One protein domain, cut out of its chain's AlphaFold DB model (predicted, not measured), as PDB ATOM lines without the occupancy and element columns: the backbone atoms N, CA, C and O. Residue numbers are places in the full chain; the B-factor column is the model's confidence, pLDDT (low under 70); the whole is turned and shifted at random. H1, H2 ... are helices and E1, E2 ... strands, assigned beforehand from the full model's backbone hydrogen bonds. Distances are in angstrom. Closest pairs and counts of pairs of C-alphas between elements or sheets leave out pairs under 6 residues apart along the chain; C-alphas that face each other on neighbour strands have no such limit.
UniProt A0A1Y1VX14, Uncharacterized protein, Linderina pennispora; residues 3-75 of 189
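AT A GLANCE: This is residues 3 to 75 of the 189 residues of an uncharacterized protein of Linderina pennispora (UniProt A0A1Y1VX14). The model is a long, thin rod with a small three-stranded sheet, E1, E2 and E5, near the middle of its length, a tiny hairpin of E3 and E4 toward one end, and a tail that sticks out at the other end, residues 62 to 75, ending in helix H2. The one-turn helix H1 comes in the stretch of chain that leads from the sheet to the hairpin E3 and E4. The printed part has 73 residues, with two named helices and five named strands in the order E1, E2, H1, E3, E4, E5, H2; fewer than half of the residues, 36, are in named elements, and the class is mixed, helices and strands. The larger sheet has the order E1, E2, E5 and both sheets are antiparallel. The whole is extended, with a radius of gyration of the C-alphas of 21.9 A and spans of 75 by 29 by 18 A.

HOW THE PARTS SIT: E1, residues 3 to 6, and E2, residues 9 to 15, form a hairpin, antiparallel at 138 degrees, with N 4 and O 11 within hydrogen-bond range at 2.9 A. E5, residues 54 to 59, is the antiparallel neighbour of E2 at 147 degrees, with N 12 and O 57 at 2.8 A, within hydrogen-bond range. E1 and E5 are edge strands, and this sheet is only just strongly twisted, its C-alphas up to 4.1 A off the best plane. H1, residues 25 to 28, is not on that sheet, with 2 pairs of C-alphas within 10 A. E3, residues 33 to 35, and E4, residues 43 to 45, form a second hairpin, antiparallel at 137 degrees, with N 34 and O 44 within hydrogen-bond range at 2.9 A. E4 and E5 are apart. H2, residues 66 to 74, is not on the larger sheet, with 0 pairs of C-alphas within 10 A. In H2 every O i to N i+4 pair is within hydrogen-bond range; H1 is too short for such a pair.

IN THESE COORDINATES: E1 begins at C-alpha 3, (-8.002, -22.239, -74.830). E2 is 19.1 A from first to last C-alpha. E3 begins at C-alpha 33, (18.794, -32.428, -66.624). E5 is 15.5 A long, and H2 is 12.1 A long, ending at C-alpha 74, (-15.155, 9.109, -97.495).

THE WHOLE: The two C-alphas farthest apart are those of Asp 38 and Arg 75, at 75.8 A. Without residues 62 to 75, which stand free, the body spans 50 by 29 by 14 A. The printed part has no cut, and no link is long. Mean pLDDT of the printed part is 86.6, and residues 18 to 21 are under 70.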
ATOM      1  N   GLU A   3      -8.408 -23.637 -74.939       90.81
ATOM      2  CA  GLU A   3      -8.002 -22.239 -74.830       90.81
ATOM      3  C   GLU A   3      -7.892 -21.905 -73.341       90.81
ATOM      4  O   GLU A   3      -8.652 -22.431 -72.524       90.81
ATOM      5  N   ALA A   4      -6.921 -21.073 -72.980       92.75
ATOM      6  CA  ALA A   4      -6.739 -20.569 -71.628       92.75
ATOM      7  C   ALA A   4      -6.555 -19.055 -71.674       92.75
ATOM      8  O   ALA A   4      -5.622 -18.554 -72.301       92.75
ATOM      9  N   THR A   5      -7.424 -18.325 -70.983       92.44
ATOM     10  CA  THR A   5      -7.219 -16.898 -70.733       92.44
ATOM     11  C   THR A   5      -6.323 -16.746 -69.507       92.44
ATOM     12  O   THR A   5      -6.662 -17.241 -68.432       92.44
ATOM     13  N   ILE A   6      -5.186 -16.071 -69.663       93.06
ATOM     14  CA  ILE A   6      -4.282 -15.714 -68.562       93.06
ATOM     15  C   ILE A   6      -4.225 -14.186 -68.511       93.06
ATOM     16  O   ILE A   6      -3.984 -13.536 -69.527       93.06
ATOM     17  N   ASP A   7      -4.516 -13.623 -67.337       92.38
ATOM     18  CA  ASP A   7      -4.768 -12.198 -67.079       92.38
ATOM     19  C   ASP A   7      -5.830 -11.558 -67.992       92.38
ATOM     20  O   ASP A   7      -6.977 -11.371 -67.585       92.38
ATOM     21  N   LYS A   8      -5.446 -11.192 -69.219       90.12
ATOM     22  CA  LYS A   8      -6.299 -10.572 -70.251       90.12
ATOM     23  C   LYS A   8      -6.043 -11.122 -71.658       90.12
ATOM     24  O   LYS A   8      -6.620 -10.616 -72.616       90.12
ATOM     25  N   THR A   9      -5.183 -12.127 -71.781       92.19
ATOM     26  CA  THR A   9      -4.676 -12.633 -73.056       92.19
ATOM     27  C   THR A   9      -5.134 -14.070 -73.264       92.19
ATOM     28  O   THR A   9      -5.043 -14.897 -72.353       92.19
ATOM     29  N   THR A  10      -5.630 -14.377 -74.462       93.88
ATOM     30  CA  THR A  10      -6.107 -15.717 -74.822       93.88
ATOM     31  C   THR A  10      -4.979 -16.529 -75.450       93.88
ATOM     32  O   THR A  10      -4.443 -16.180 -76.503       93.88
ATOM     33  N   TYR A  11      -4.633 -17.644 -74.810       93.94
ATOM     34  CA  TYR A  11      -3.631 -18.597 -75.276       93.94
ATOM     35  C   TYR A  11      -4.307 -19.856 -75.813       93.94
ATOM     36  O   TYR A  11      -5.083 -20.517 -75.118       93.94
ATOM     37  N   LYS A  12      -3.966 -20.234 -77.043       92.19
ATOM     38  CA  LYS A  12      -4.370 -21.502 -77.646       92.19
ATOM     39  C   LYS A  12      -3.417 -22.604 -77.190       92.19
ATOM     40  O   LYS A  12      -2.212 -22.523 -77.424       92.19
ATOM     41  N   ILE A  13      -3.959 -23.645 -76.561       90.81
ATOM     42  CA  ILE A  13      -3.190 -24.784 -76.055       90.81
ATOM     43  C   ILE A  13      -3.044 -25.829 -77.165       90.81
ATOM     44  O   ILE A  13      -4.014 -26.496 -77.550       90.81
ATOM     45  N   VAL A  14      -1.816 -26.000 -77.652       89.31
ATOM     46  CA  VAL A  14      -1.442 -27.009 -78.652       89.31
ATOM     47  C   VAL A  14      -0.684 -28.147 -77.962       89.31
ATOM     48  O   VAL A  14       0.207 -27.892 -77.157       89.31
ATOM     49  N   SER A  15      -1.026 -29.401 -78.274       87.31
ATOM     50  CA  SER A  15      -0.382 -30.608 -77.724       87.31
ATOM     51  C   SER A  15       0.255 -31.441 -78.836       87.31
ATOM     52  O   SER A  15      -0.358 -31.638 -79.891       87.31
ATOM     53  N   SER A  16       1.437 -31.997 -78.563       83.56
ATOM     54  CA  SER A  16       2.152 -32.926 -79.449       83.56
ATOM     55  C   SER A  16       1.393 -34.222 -79.752       83.56
ATOM     56  O   SER A  16       1.755 -34.940 -80.675       83.56
ATOM     57  N   GLU A  17       0.355 -34.549 -78.977       78.62
ATOM     58  CA  GLU A  17      -0.485 -35.736 -79.197       78.62
ATOM     59  C   GLU A  17      -1.540 -35.533 -80.299       78.62
ATOM     60  O   GLU A  17      -2.085 -36.509 -80.809       78.62
ATOM     61  N   ALA A  18      -1.849 -34.279 -80.652       67.69
ATOM     62  CA  ALA A  18      -2.933 -33.930 -81.576       67.69
ATOM     63  C   ALA A  18      -2.454 -33.305 -82.898       67.69
ATOM     64  O   ALA A  18      -3.146 -33.433 -83.908       67.69
ATOM     65  N   ASN A  19      -1.293 -32.642 -82.905       60.50
ATOM     66  CA  ASN A  19      -0.715 -32.016 -84.096       60.50
ATOM     67  C   ASN A  19       0.439 -32.850 -84.666       60.50
ATOM     68  O   ASN A  19       1.227 -33.441 -83.932       60.50
ATOM     69  N   THR A  20       0.573 -32.867 -85.995       57.16
ATOM     70  CA  THR A  20       1.680 -33.549 -86.679       57.16
ATOM     71  C   THR A  20       3.034 -32.973 -86.269       57.16
ATOM     72  O   THR A  20       3.196 -31.758 -86.171       57.16
ATOM     73  N   ALA A  21       4.015 -33.857 -86.075       59.97
ATOM     74  CA  ALA A  21       5.210 -33.628 -85.256       59.97
ATOM     75  C   ALA A  21       6.150 -32.466 -85.650       59.97
ATOM     76  O   ALA A  21       7.089 -32.186 -84.912       59.97
ATOM     77  N   THR A  22       5.936 -31.765 -86.767       73.00
ATOM     78  CA  THR A  22       6.798 -30.659 -87.225       73.00
ATOM     79  C   THR A  22       6.884 -29.490 -86.242       73.00
ATOM     80  O   THR A  22       7.953 -28.908 -86.107       73.00
ATOM     81  N   GLU A  23       5.801 -29.167 -85.528       74.38
ATOM     82  CA  GLU A  23       5.794 -28.078 -84.532       74.38
ATOM     83  C   GLU A  23       6.552 -28.450 -83.244       74.38
ATOM     84  O   GLU A  23       7.083 -27.578 -82.563       74.38
ATOM     85  N   PHE A  24       6.643 -29.748 -82.932       81.19
ATOM     86  CA  PHE A  24       7.239 -30.272 -81.697       81.19
ATOM     87  C   PHE A  24       8.587 -30.979 -81.915       81.19
ATOM     88  O   PHE A  24       9.215 -31.397 -80.946       81.19
ATOM     89  N   ALA A  25       9.068 -31.092 -83.159       80.19
ATOM     90  CA  ALA A  25      10.285 -31.827 -83.515       80.19
ATOM     91  C   ALA A  25      11.498 -31.407 -82.665       80.19
ATOM     92  O   ALA A  25      12.080 -32.241 -81.975       80.19
ATOM     93  N   GLY A  26      11.798 -30.104 -82.610       79.06
ATOM     94  CA  GLY A  26      12.883 -29.573 -81.774       79.06
ATOM     95  C   GLY A  26      12.637 -29.699 -80.263       79.06
ATOM     96  O   GLY A  26      13.589 -29.713 -79.492       79.06
ATOM     97  N   MET A  27      11.384 -29.854 -79.813       79.94
ATOM     98  CA  MET A  27      11.077 -30.125 -78.401       79.94
ATOM     99  C   MET A  27      11.352 -31.588 -78.020       79.94
ATOM    100  O   MET A  27      11.716 -31.860 -76.878       79.94
ATOM    101  N   HIS A  28      11.250 -32.531 -78.964       78.12
ATOM    102  CA  HIS A  28      11.642 -33.926 -78.742       78.12
ATOM    103  C   HIS A  28      13.164 -34.122 -78.634       78.12
ATOM    104  O   HIS A  28      13.596 -35.158 -78.124       78.12
ATOM    105  N   GLU A  29      13.968 -33.153 -79.083       82.56
ATOM    106  CA  GLU A  29      15.436 -33.143 -78.976       82.56
ATOM    107  C   GLU A  29      15.946 -32.578 -77.633       82.56
ATOM    108  O   GLU A  29      17.137 -32.678 -77.333       82.56
ATOM    109  N   ILE A  30      15.062 -32.023 -76.792       85.44
ATOM    110  CA  ILE A  30      15.436 -31.429 -75.502       85.44
ATOM    111  C   ILE A  30      15.802 -32.523 -74.490       85.44
ATOM    112  O   ILE A  30      14.964 -33.309 -74.046       85.44
ATOM    113  N   ASN A  31      17.063 -32.508 -74.062       88.81
ATOM    114  CA  ASN A  31      17.552 -33.284 -72.928       88.81
ATOM    115  C   ASN A  31      17.241 -32.549 -71.616       88.81
ATOM    116  O   ASN A  31      17.726 -31.441 -71.393       88.81
ATOM    117  N   VAL A  32      16.453 -33.174 -70.739       89.75
ATOM    118  CA  VAL A  32      16.164 -32.649 -69.395       89.75
ATOM    119  C   VAL A  32      17.264 -33.096 -68.437       89.75
ATOM    120  O   VAL A  32      17.560 -34.287 -68.352       89.75
ATOM    121  N   LEU A  33      17.847 -32.150 -67.702       92.44
ATOM    122  CA  LEU A  33      18.794 -32.428 -66.624       92.44
ATOM    123  C   LEU A  33      18.103 -32.301 -65.263       92.44
ATOM    124  O   LEU A  33      17.258 -31.426 -65.078       92.44
ATOM    125  N   VAL A  34      18.488 -33.151 -64.315       92.44
ATOM    126  CA  VAL A  34      18.031 -33.126 -62.919       92.44
ATOM    127  C   VAL A  34      19.235 -33.029 -61.974       92.44
ATOM    128  O   VAL A  34      20.319 -33.483 -62.343       92.44
ATOM    129  N   PRO A  35      19.091 -32.434 -60.775       94.12
ATOM    130  CA  PRO A  35      20.126 -32.501 -59.747       94.12
ATOM    131  C   PRO A  35      20.423 -33.950 -59.373       94.12
ATOM    132  O   PRO A  35      19.492 -34.740 -59.196       94.12
ATOM    133  N   ASP A  36      21.702 -34.283 -59.223       93.06
ATOM    134  CA  ASP A  36      22.071 -35.526 -58.553       93.06
ATOM    135  C   ASP A  36      21.736 -35.432 -57.051       93.06
ATOM    136  O   ASP A  36      21.725 -34.349 -56.458       93.06
ATOM    137  N   SER A  37      21.410 -36.575 -56.449       88.12
ATOM    138  CA  SER A  37      21.178 -36.705 -55.007       88.12
ATOM    139  C   SER A  37      22.462 -37.037 -54.244       88.12
ATOM    140  O   SER A  37      22.580 -36.657 -53.080       88.12
ATOM    141  N   ASP A  38      23.418 -37.704 -54.900       89.19
ATOM    142  CA  ASP A  38      24.636 -38.222 -54.269       89.19
ATOM    143  C   ASP A  38      25.829 -37.256 -54.426       89.19
ATOM    144  O   ASP A  38      26.701 -37.194 -53.557       89.19
ATOM    145  N   GLU A  39      25.846 -36.440 -55.488       88.12
ATOM    146  CA  GLU A  39      26.865 -35.410 -55.737       88.12
ATOM    147  C   GLU A  39      26.279 -33.988 -55.696       88.12
ATOM    148  O   GLU A  39      25.584 -33.532 -56.607       88.12
ATOM    149  N   SER A  40      26.614 -33.225 -54.651       88.00
ATOM    150  CA  SER A  40      26.096 -31.866 -54.464       88.00
ATOM    151  C   SER A  40      26.567 -30.901 -55.563       88.00
ATOM    152  O   SER A  40      27.691 -30.393 -55.519       88.00
ATOM    153  N   GLY A  41      25.678 -30.591 -56.507       85.31
ATOM    154  CA  GLY A  41      25.916 -29.625 -57.581       85.31
ATOM    155  C   GLY A  41      26.296 -30.232 -58.933       85.31
ATOM    156  O   GLY A  41      26.551 -29.467 -59.864       85.31
ATOM    157  N   SER A  42      26.304 -31.563 -59.075       93.12
ATOM    158  CA  SER A  42      26.306 -32.194 -60.398       93.12
ATOM    159  C   SER A  42      24.873 -32.303 -60.954       93.12
ATOM    160  O   SER A  42      23.879 -32.124 -60.240       93.12
ATOM    161  N   LEU A  43      24.763 -32.508 -62.269       95.19
ATOM    162  CA  LEU A  43      23.497 -32.629 -62.990       95.19
ATOM    163  C   LEU A  43      23.527 -33.896 -63.844       95.19
ATOM    164  O   LEU A  43      24.411 -34.049 -64.689       95.19
ATOM    165  N   THR A  44      22.539 -34.768 -63.672       94.19
ATOM    166  CA  THR A  44      22.393 -36.010 -64.441       94.19
ATOM    167  C   THR A  44      21.283 -35.896 -65.484       94.19
ATOM    168  O   THR A  44      20.384 -35.057 -65.394       94.19
ATOM    169  N   LEU A  45      21.357 -36.725 -66.528       92.94
ATOM    170  CA  LEU A  45      20.340 -36.772 -67.579       92.94
ATOM    171  C   LEU A  45      19.097 -37.514 -67.072       92.94
ATOM    172  O   LEU A  45      19.194 -38.665 -66.647       92.94
ATOM    173  N   MET A  46      17.921 -36.890 -67.174       90.31
ATOM    174  CA  MET A  46      16.658 -37.538 -66.822       90.31
ATOM    175  C   MET A  46      16.419 -38.748 -67.750       90.31
ATOM    176  O   MET A  46      16.380 -38.572 -68.970       90.31
ATOM    177  N   PRO A  47      16.242 -39.976 -67.221       85.56
ATOM    178  CA  PRO A  47      16.250 -41.195 -68.039       85.56
ATOM    179  C   PRO A  47      15.018 -41.340 -68.945       85.56
ATOM    180  O   PRO A  47      15.069 -42.043 -69.952       85.56
ATOM    181  N   ASN A  48      13.917 -40.666 -68.606       86.31
ATOM    182  CA  ASN A  48      12.688 -40.628 -69.394       86.31
ATOM    183  C   ASN A  48      12.519 -39.246 -70.036       86.31
ATOM    184  O   ASN A  48      12.733 -38.230 -69.376       86.31
ATOM    185  N   ARG A  49      12.074 -39.187 -71.297       83.12
ATOM    186  CA  ARG A  49      11.692 -37.917 -71.944       83.12
ATOM    187  C   ARG A  49      10.312 -37.440 -71.456       83.12
ATOM    188  O   ARG A  49       9.509 -38.271 -71.025       83.12
ATOM    189  N   PRO A  50       9.995 -36.132 -71.543       85.25
ATOM    190  CA  PRO A  50       8.656 -35.627 -71.244       85.25
ATOM    191  C   PRO A  50       7.588 -36.333 -72.089       85.25
ATOM    192  O   PRO A  50       7.679 -36.361 -73.315       85.25
ATOM    193  N   LYS A  51       6.573 -36.905 -71.431       83.44
ATOM    194  CA  LYS A  51       5.497 -37.657 -72.101       83.44
ATOM    195  C   LYS A  51       4.545 -36.752 -72.892       83.44
ATOM    196  O   LYS A  51       4.074 -37.139 -73.954       83.44
ATOM    197  N   HIS A  52       4.262 -35.568 -72.356       85.06
ATOM    198  CA  HIS A  52       3.342 -34.596 -72.935       85.06
ATOM    199  C   HIS A  52       4.123 -33.308 -73.211       85.06
ATOM    200  O   HIS A  52       4.714 -32.746 -72.288       85.06
ATOM    201  N   LEU A  53       4.137 -32.849 -74.464       87.50
ATOM    202  CA  LEU A  53       4.701 -31.556 -74.847       87.50
ATOM    203  C   LEU A  53       3.548 -30.624 -75.217       87.50
ATOM    204  O   LEU A  53       2.672 -30.980 -76.008       87.50
ATOM    205  N   VAL A  54       3.541 -29.439 -74.612       88.94
ATOM    206  CA  VAL A  54       2.465 -28.456 -74.743       88.94
ATOM    207  C   VAL A  54       3.071 -27.112 -75.116       88.94
ATOM    208  O   VAL A  54       4.058 -26.688 -74.518       88.94
ATOM    209  N   SER A  55       2.466 -26.448 -76.098       88.50
ATOM    210  CA  SER A  55       2.792 -25.083 -76.500       88.50
ATOM    211  C   SER A  55       1.598 -24.169 -76.228       88.50
ATOM    212  O   SER A  55       0.453 -24.531 -76.518       88.50
ATOM    213  N   LEU A  56       1.869 -22.994 -75.658       90.81
ATOM    214  CA  LEU A  56       0.892 -21.928 -75.450       90.81
ATOM    215  C   LEU A  56       1.105 -20.877 -76.538       90.81
ATOM    216  O   LEU A  56       2.078 -20.128 -76.502       90.81
ATOM    217  N   VAL A  57       0.203 -20.839 -77.517       90.62
ATOM    218  CA  VAL A  57       0.276 -19.894 -78.635       90.62
ATOM    219  C   VAL A  57      -0.606 -18.692 -78.321       90.62
ATOM    220  O   VAL A  57      -1.830 -18.813 -78.252       90.62
ATOM    221  N   GLU A  58       0.013 -17.531 -78.119       91.81
ATOM    222  CA  GLU A  58      -0.703 -16.275 -77.892       91.81
ATOM    223  C   GLU A  58      -1.555 -15.906 -79.112       91.81
ATOM    224  O   GLU A  58      -1.057 -15.864 -80.238       91.81
ATOM    225  N   THR A  59      -2.845 -15.648 -78.896       88.38
ATOM    226  CA  THR A  59      -3.772 -15.222 -79.949       88.38
ATOM    227  C   THR A  59      -4.095 -13.747 -79.752       88.38
ATOM    228  O   THR A  59      -4.862 -13.380 -78.866       88.38
ATOM    229  N   ILE A  60      -3.476 -12.896 -80.573       89.31
ATOM    230  CA  ILE A  60      -3.669 -11.443 -80.537       89.31
ATOM    231  C   ILE A  60      -4.790 -11.069 -81.510       89.31
ATOM    232  O   ILE A  60      -4.624 -11.174 -82.727       89.31
ATOM    233  N   GLU A  61      -5.917 -10.597 -80.981       84.81
ATOM    234  CA  GLU A  61      -6.987 -10.011 -81.787       84.81
ATOM    235  C   GLU A  61      -6.555  -8.632 -82.307       84.81
ATOM    236  O   GLU A  61      -6.452  -7.659 -81.557       84.81
ATOM    237  N   ILE A  62      -6.283  -8.544 -83.610       86.06
ATOM    238  CA  ILE A  62      -6.028  -7.272 -84.293       86.06
ATOM    239  C   ILE A  62      -7.383  -6.740 -84.788       86.06
ATOM    240  O   ILE A  62      -7.999  -7.399 -85.628       86.06
ATOM    241  N   PRO A  63      -7.865  -5.576 -84.312       86.75
ATOM    242  CA  PRO A  63      -9.161  -5.046 -84.725       86.75
ATOM    243  C   PRO A  63      -9.156  -4.663 -86.209       86.75
ATOM    244  O   PRO A  63      -8.201  -4.058 -86.706       86.75
ATOM    245  N   GLU A  64     -10.239  -4.986 -86.919       88.44
ATOM    246  CA  GLU A  64     -10.357  -4.671 -88.343       88.44
ATOM    247  C   GLU A  64     -10.394  -3.156 -88.579       88.44
ATOM    248  O   GLU A  64     -11.239  -2.427 -88.061       88.44
ATOM    249  N   SER A  65      -9.473  -2.666 -89.407       90.88
ATOM    250  CA  SER A  65      -9.333  -1.240 -89.722       90.88
ATOM    251  C   SER A  65     -10.157  -0.790 -90.935       90.88
ATOM    252  O   SER A  65     -10.060   0.371 -91.338       90.88
ATOM    253  N   PHE A  66     -10.966  -1.682 -91.520       90.06
ATOM    254  CA  PHE A  66     -11.683  -1.442 -92.775       90.06
ATOM    255  C   PHE A  66     -12.663  -0.265 -92.675       90.06
ATOM    256  O   PHE A  66     -12.560   0.678 -93.459       90.06
ATOM    257  N   ASP A  67     -13.534  -0.260 -91.664       86.00
ATOM    258  CA  ASP A  67     -14.511   0.815 -91.451       86.00
ATOM    259  C   ASP A  67     -13.831   2.163 -91.193       86.00
ATOM    260  O   ASP A  67     -14.230   3.182 -91.758       86.00
ATOM    261  N   ALA A  68     -12.755   2.178 -90.401       87.25
ATOM    262  CA  ALA A  68     -11.971   3.386 -90.151       87.25
ATOM    263  C   ALA A  68     -11.303   3.905 -91.439       87.25
ATOM    264  O   ALA A  68     -11.346   5.103 -91.724       87.25
ATOM    265  N   ALA A  69     -10.742   3.015 -92.263       88.81
ATOM    266  CA  ALA A  69     -10.168   3.369 -93.558       88.81
ATOM    267  C   ALA A  69     -11.236   3.876 -94.546       88.81
ATOM    268  O   ALA A  69     -10.986   4.836 -95.279       88.81
ATOM    269  N   GLN A  70     -12.436   3.290 -94.545       90.50
ATOM    270  CA  GLN A  70     -13.559   3.734 -95.371       90.50
ATOM    271  C   GLN A  70     -14.110   5.090 -94.906       90.50
ATOM    272  O   GLN A  70     -14.369   5.952 -95.743       90.50
ATOM    273  N   GLN A  71     -14.210   5.335 -93.596       90.06
ATOM    274  CA  GLN A  71     -14.563   6.646 -93.040       90.06
ATOM    275  C   GLN A  71     -13.526   7.718 -93.406       90.06
ATOM    276  O   GLN A  71     -13.904   8.801 -93.844       90.06
ATOM    277  N   ILE A  72     -12.225   7.418 -93.298       88.25
ATOM    278  CA  ILE A  72     -11.147   8.340 -93.699       88.25
ATOM    279  C   ILE A  72     -11.197   8.626 -95.206       88.25
ATOM    280  O   ILE A  72     -11.059   9.778 -95.607       88.25
ATOM    281  N   LYS A  73     -11.436   7.607 -96.041       90.12
ATOM    282  CA  LYS A  73     -11.559   7.742 -97.502       90.12
ATOM    283  C   LYS A  73     -12.788   8.552 -97.928       90.12
ATOM    284  O   LYS A  73     -12.724   9.266 -98.924       90.12
ATOM    285  N   ASN A  74     -13.898   8.417 -97.205       90.50
ATOM    286  CA  ASN A  74     -15.155   9.109 -97.495       90.50
ATOM    287  C   ASN A  74     -15.230  10.511 -96.865       90.50
ATOM    288  O   ASN A  74     -16.154  11.263 -97.167       90.50
ATOM    289  N   ARG A  75     -14.290  10.871 -95.983       90.12
ATOM    290  CA  ARG A  75     -14.226  12.196 -95.368       90.12
ATOM    291  C   ARG A  75     -13.785  13.223 -96.404       90.12
ATOM    292  O   ARG A  75     -12.653  13.177 -96.880       90.12
TER     293      ARG A  75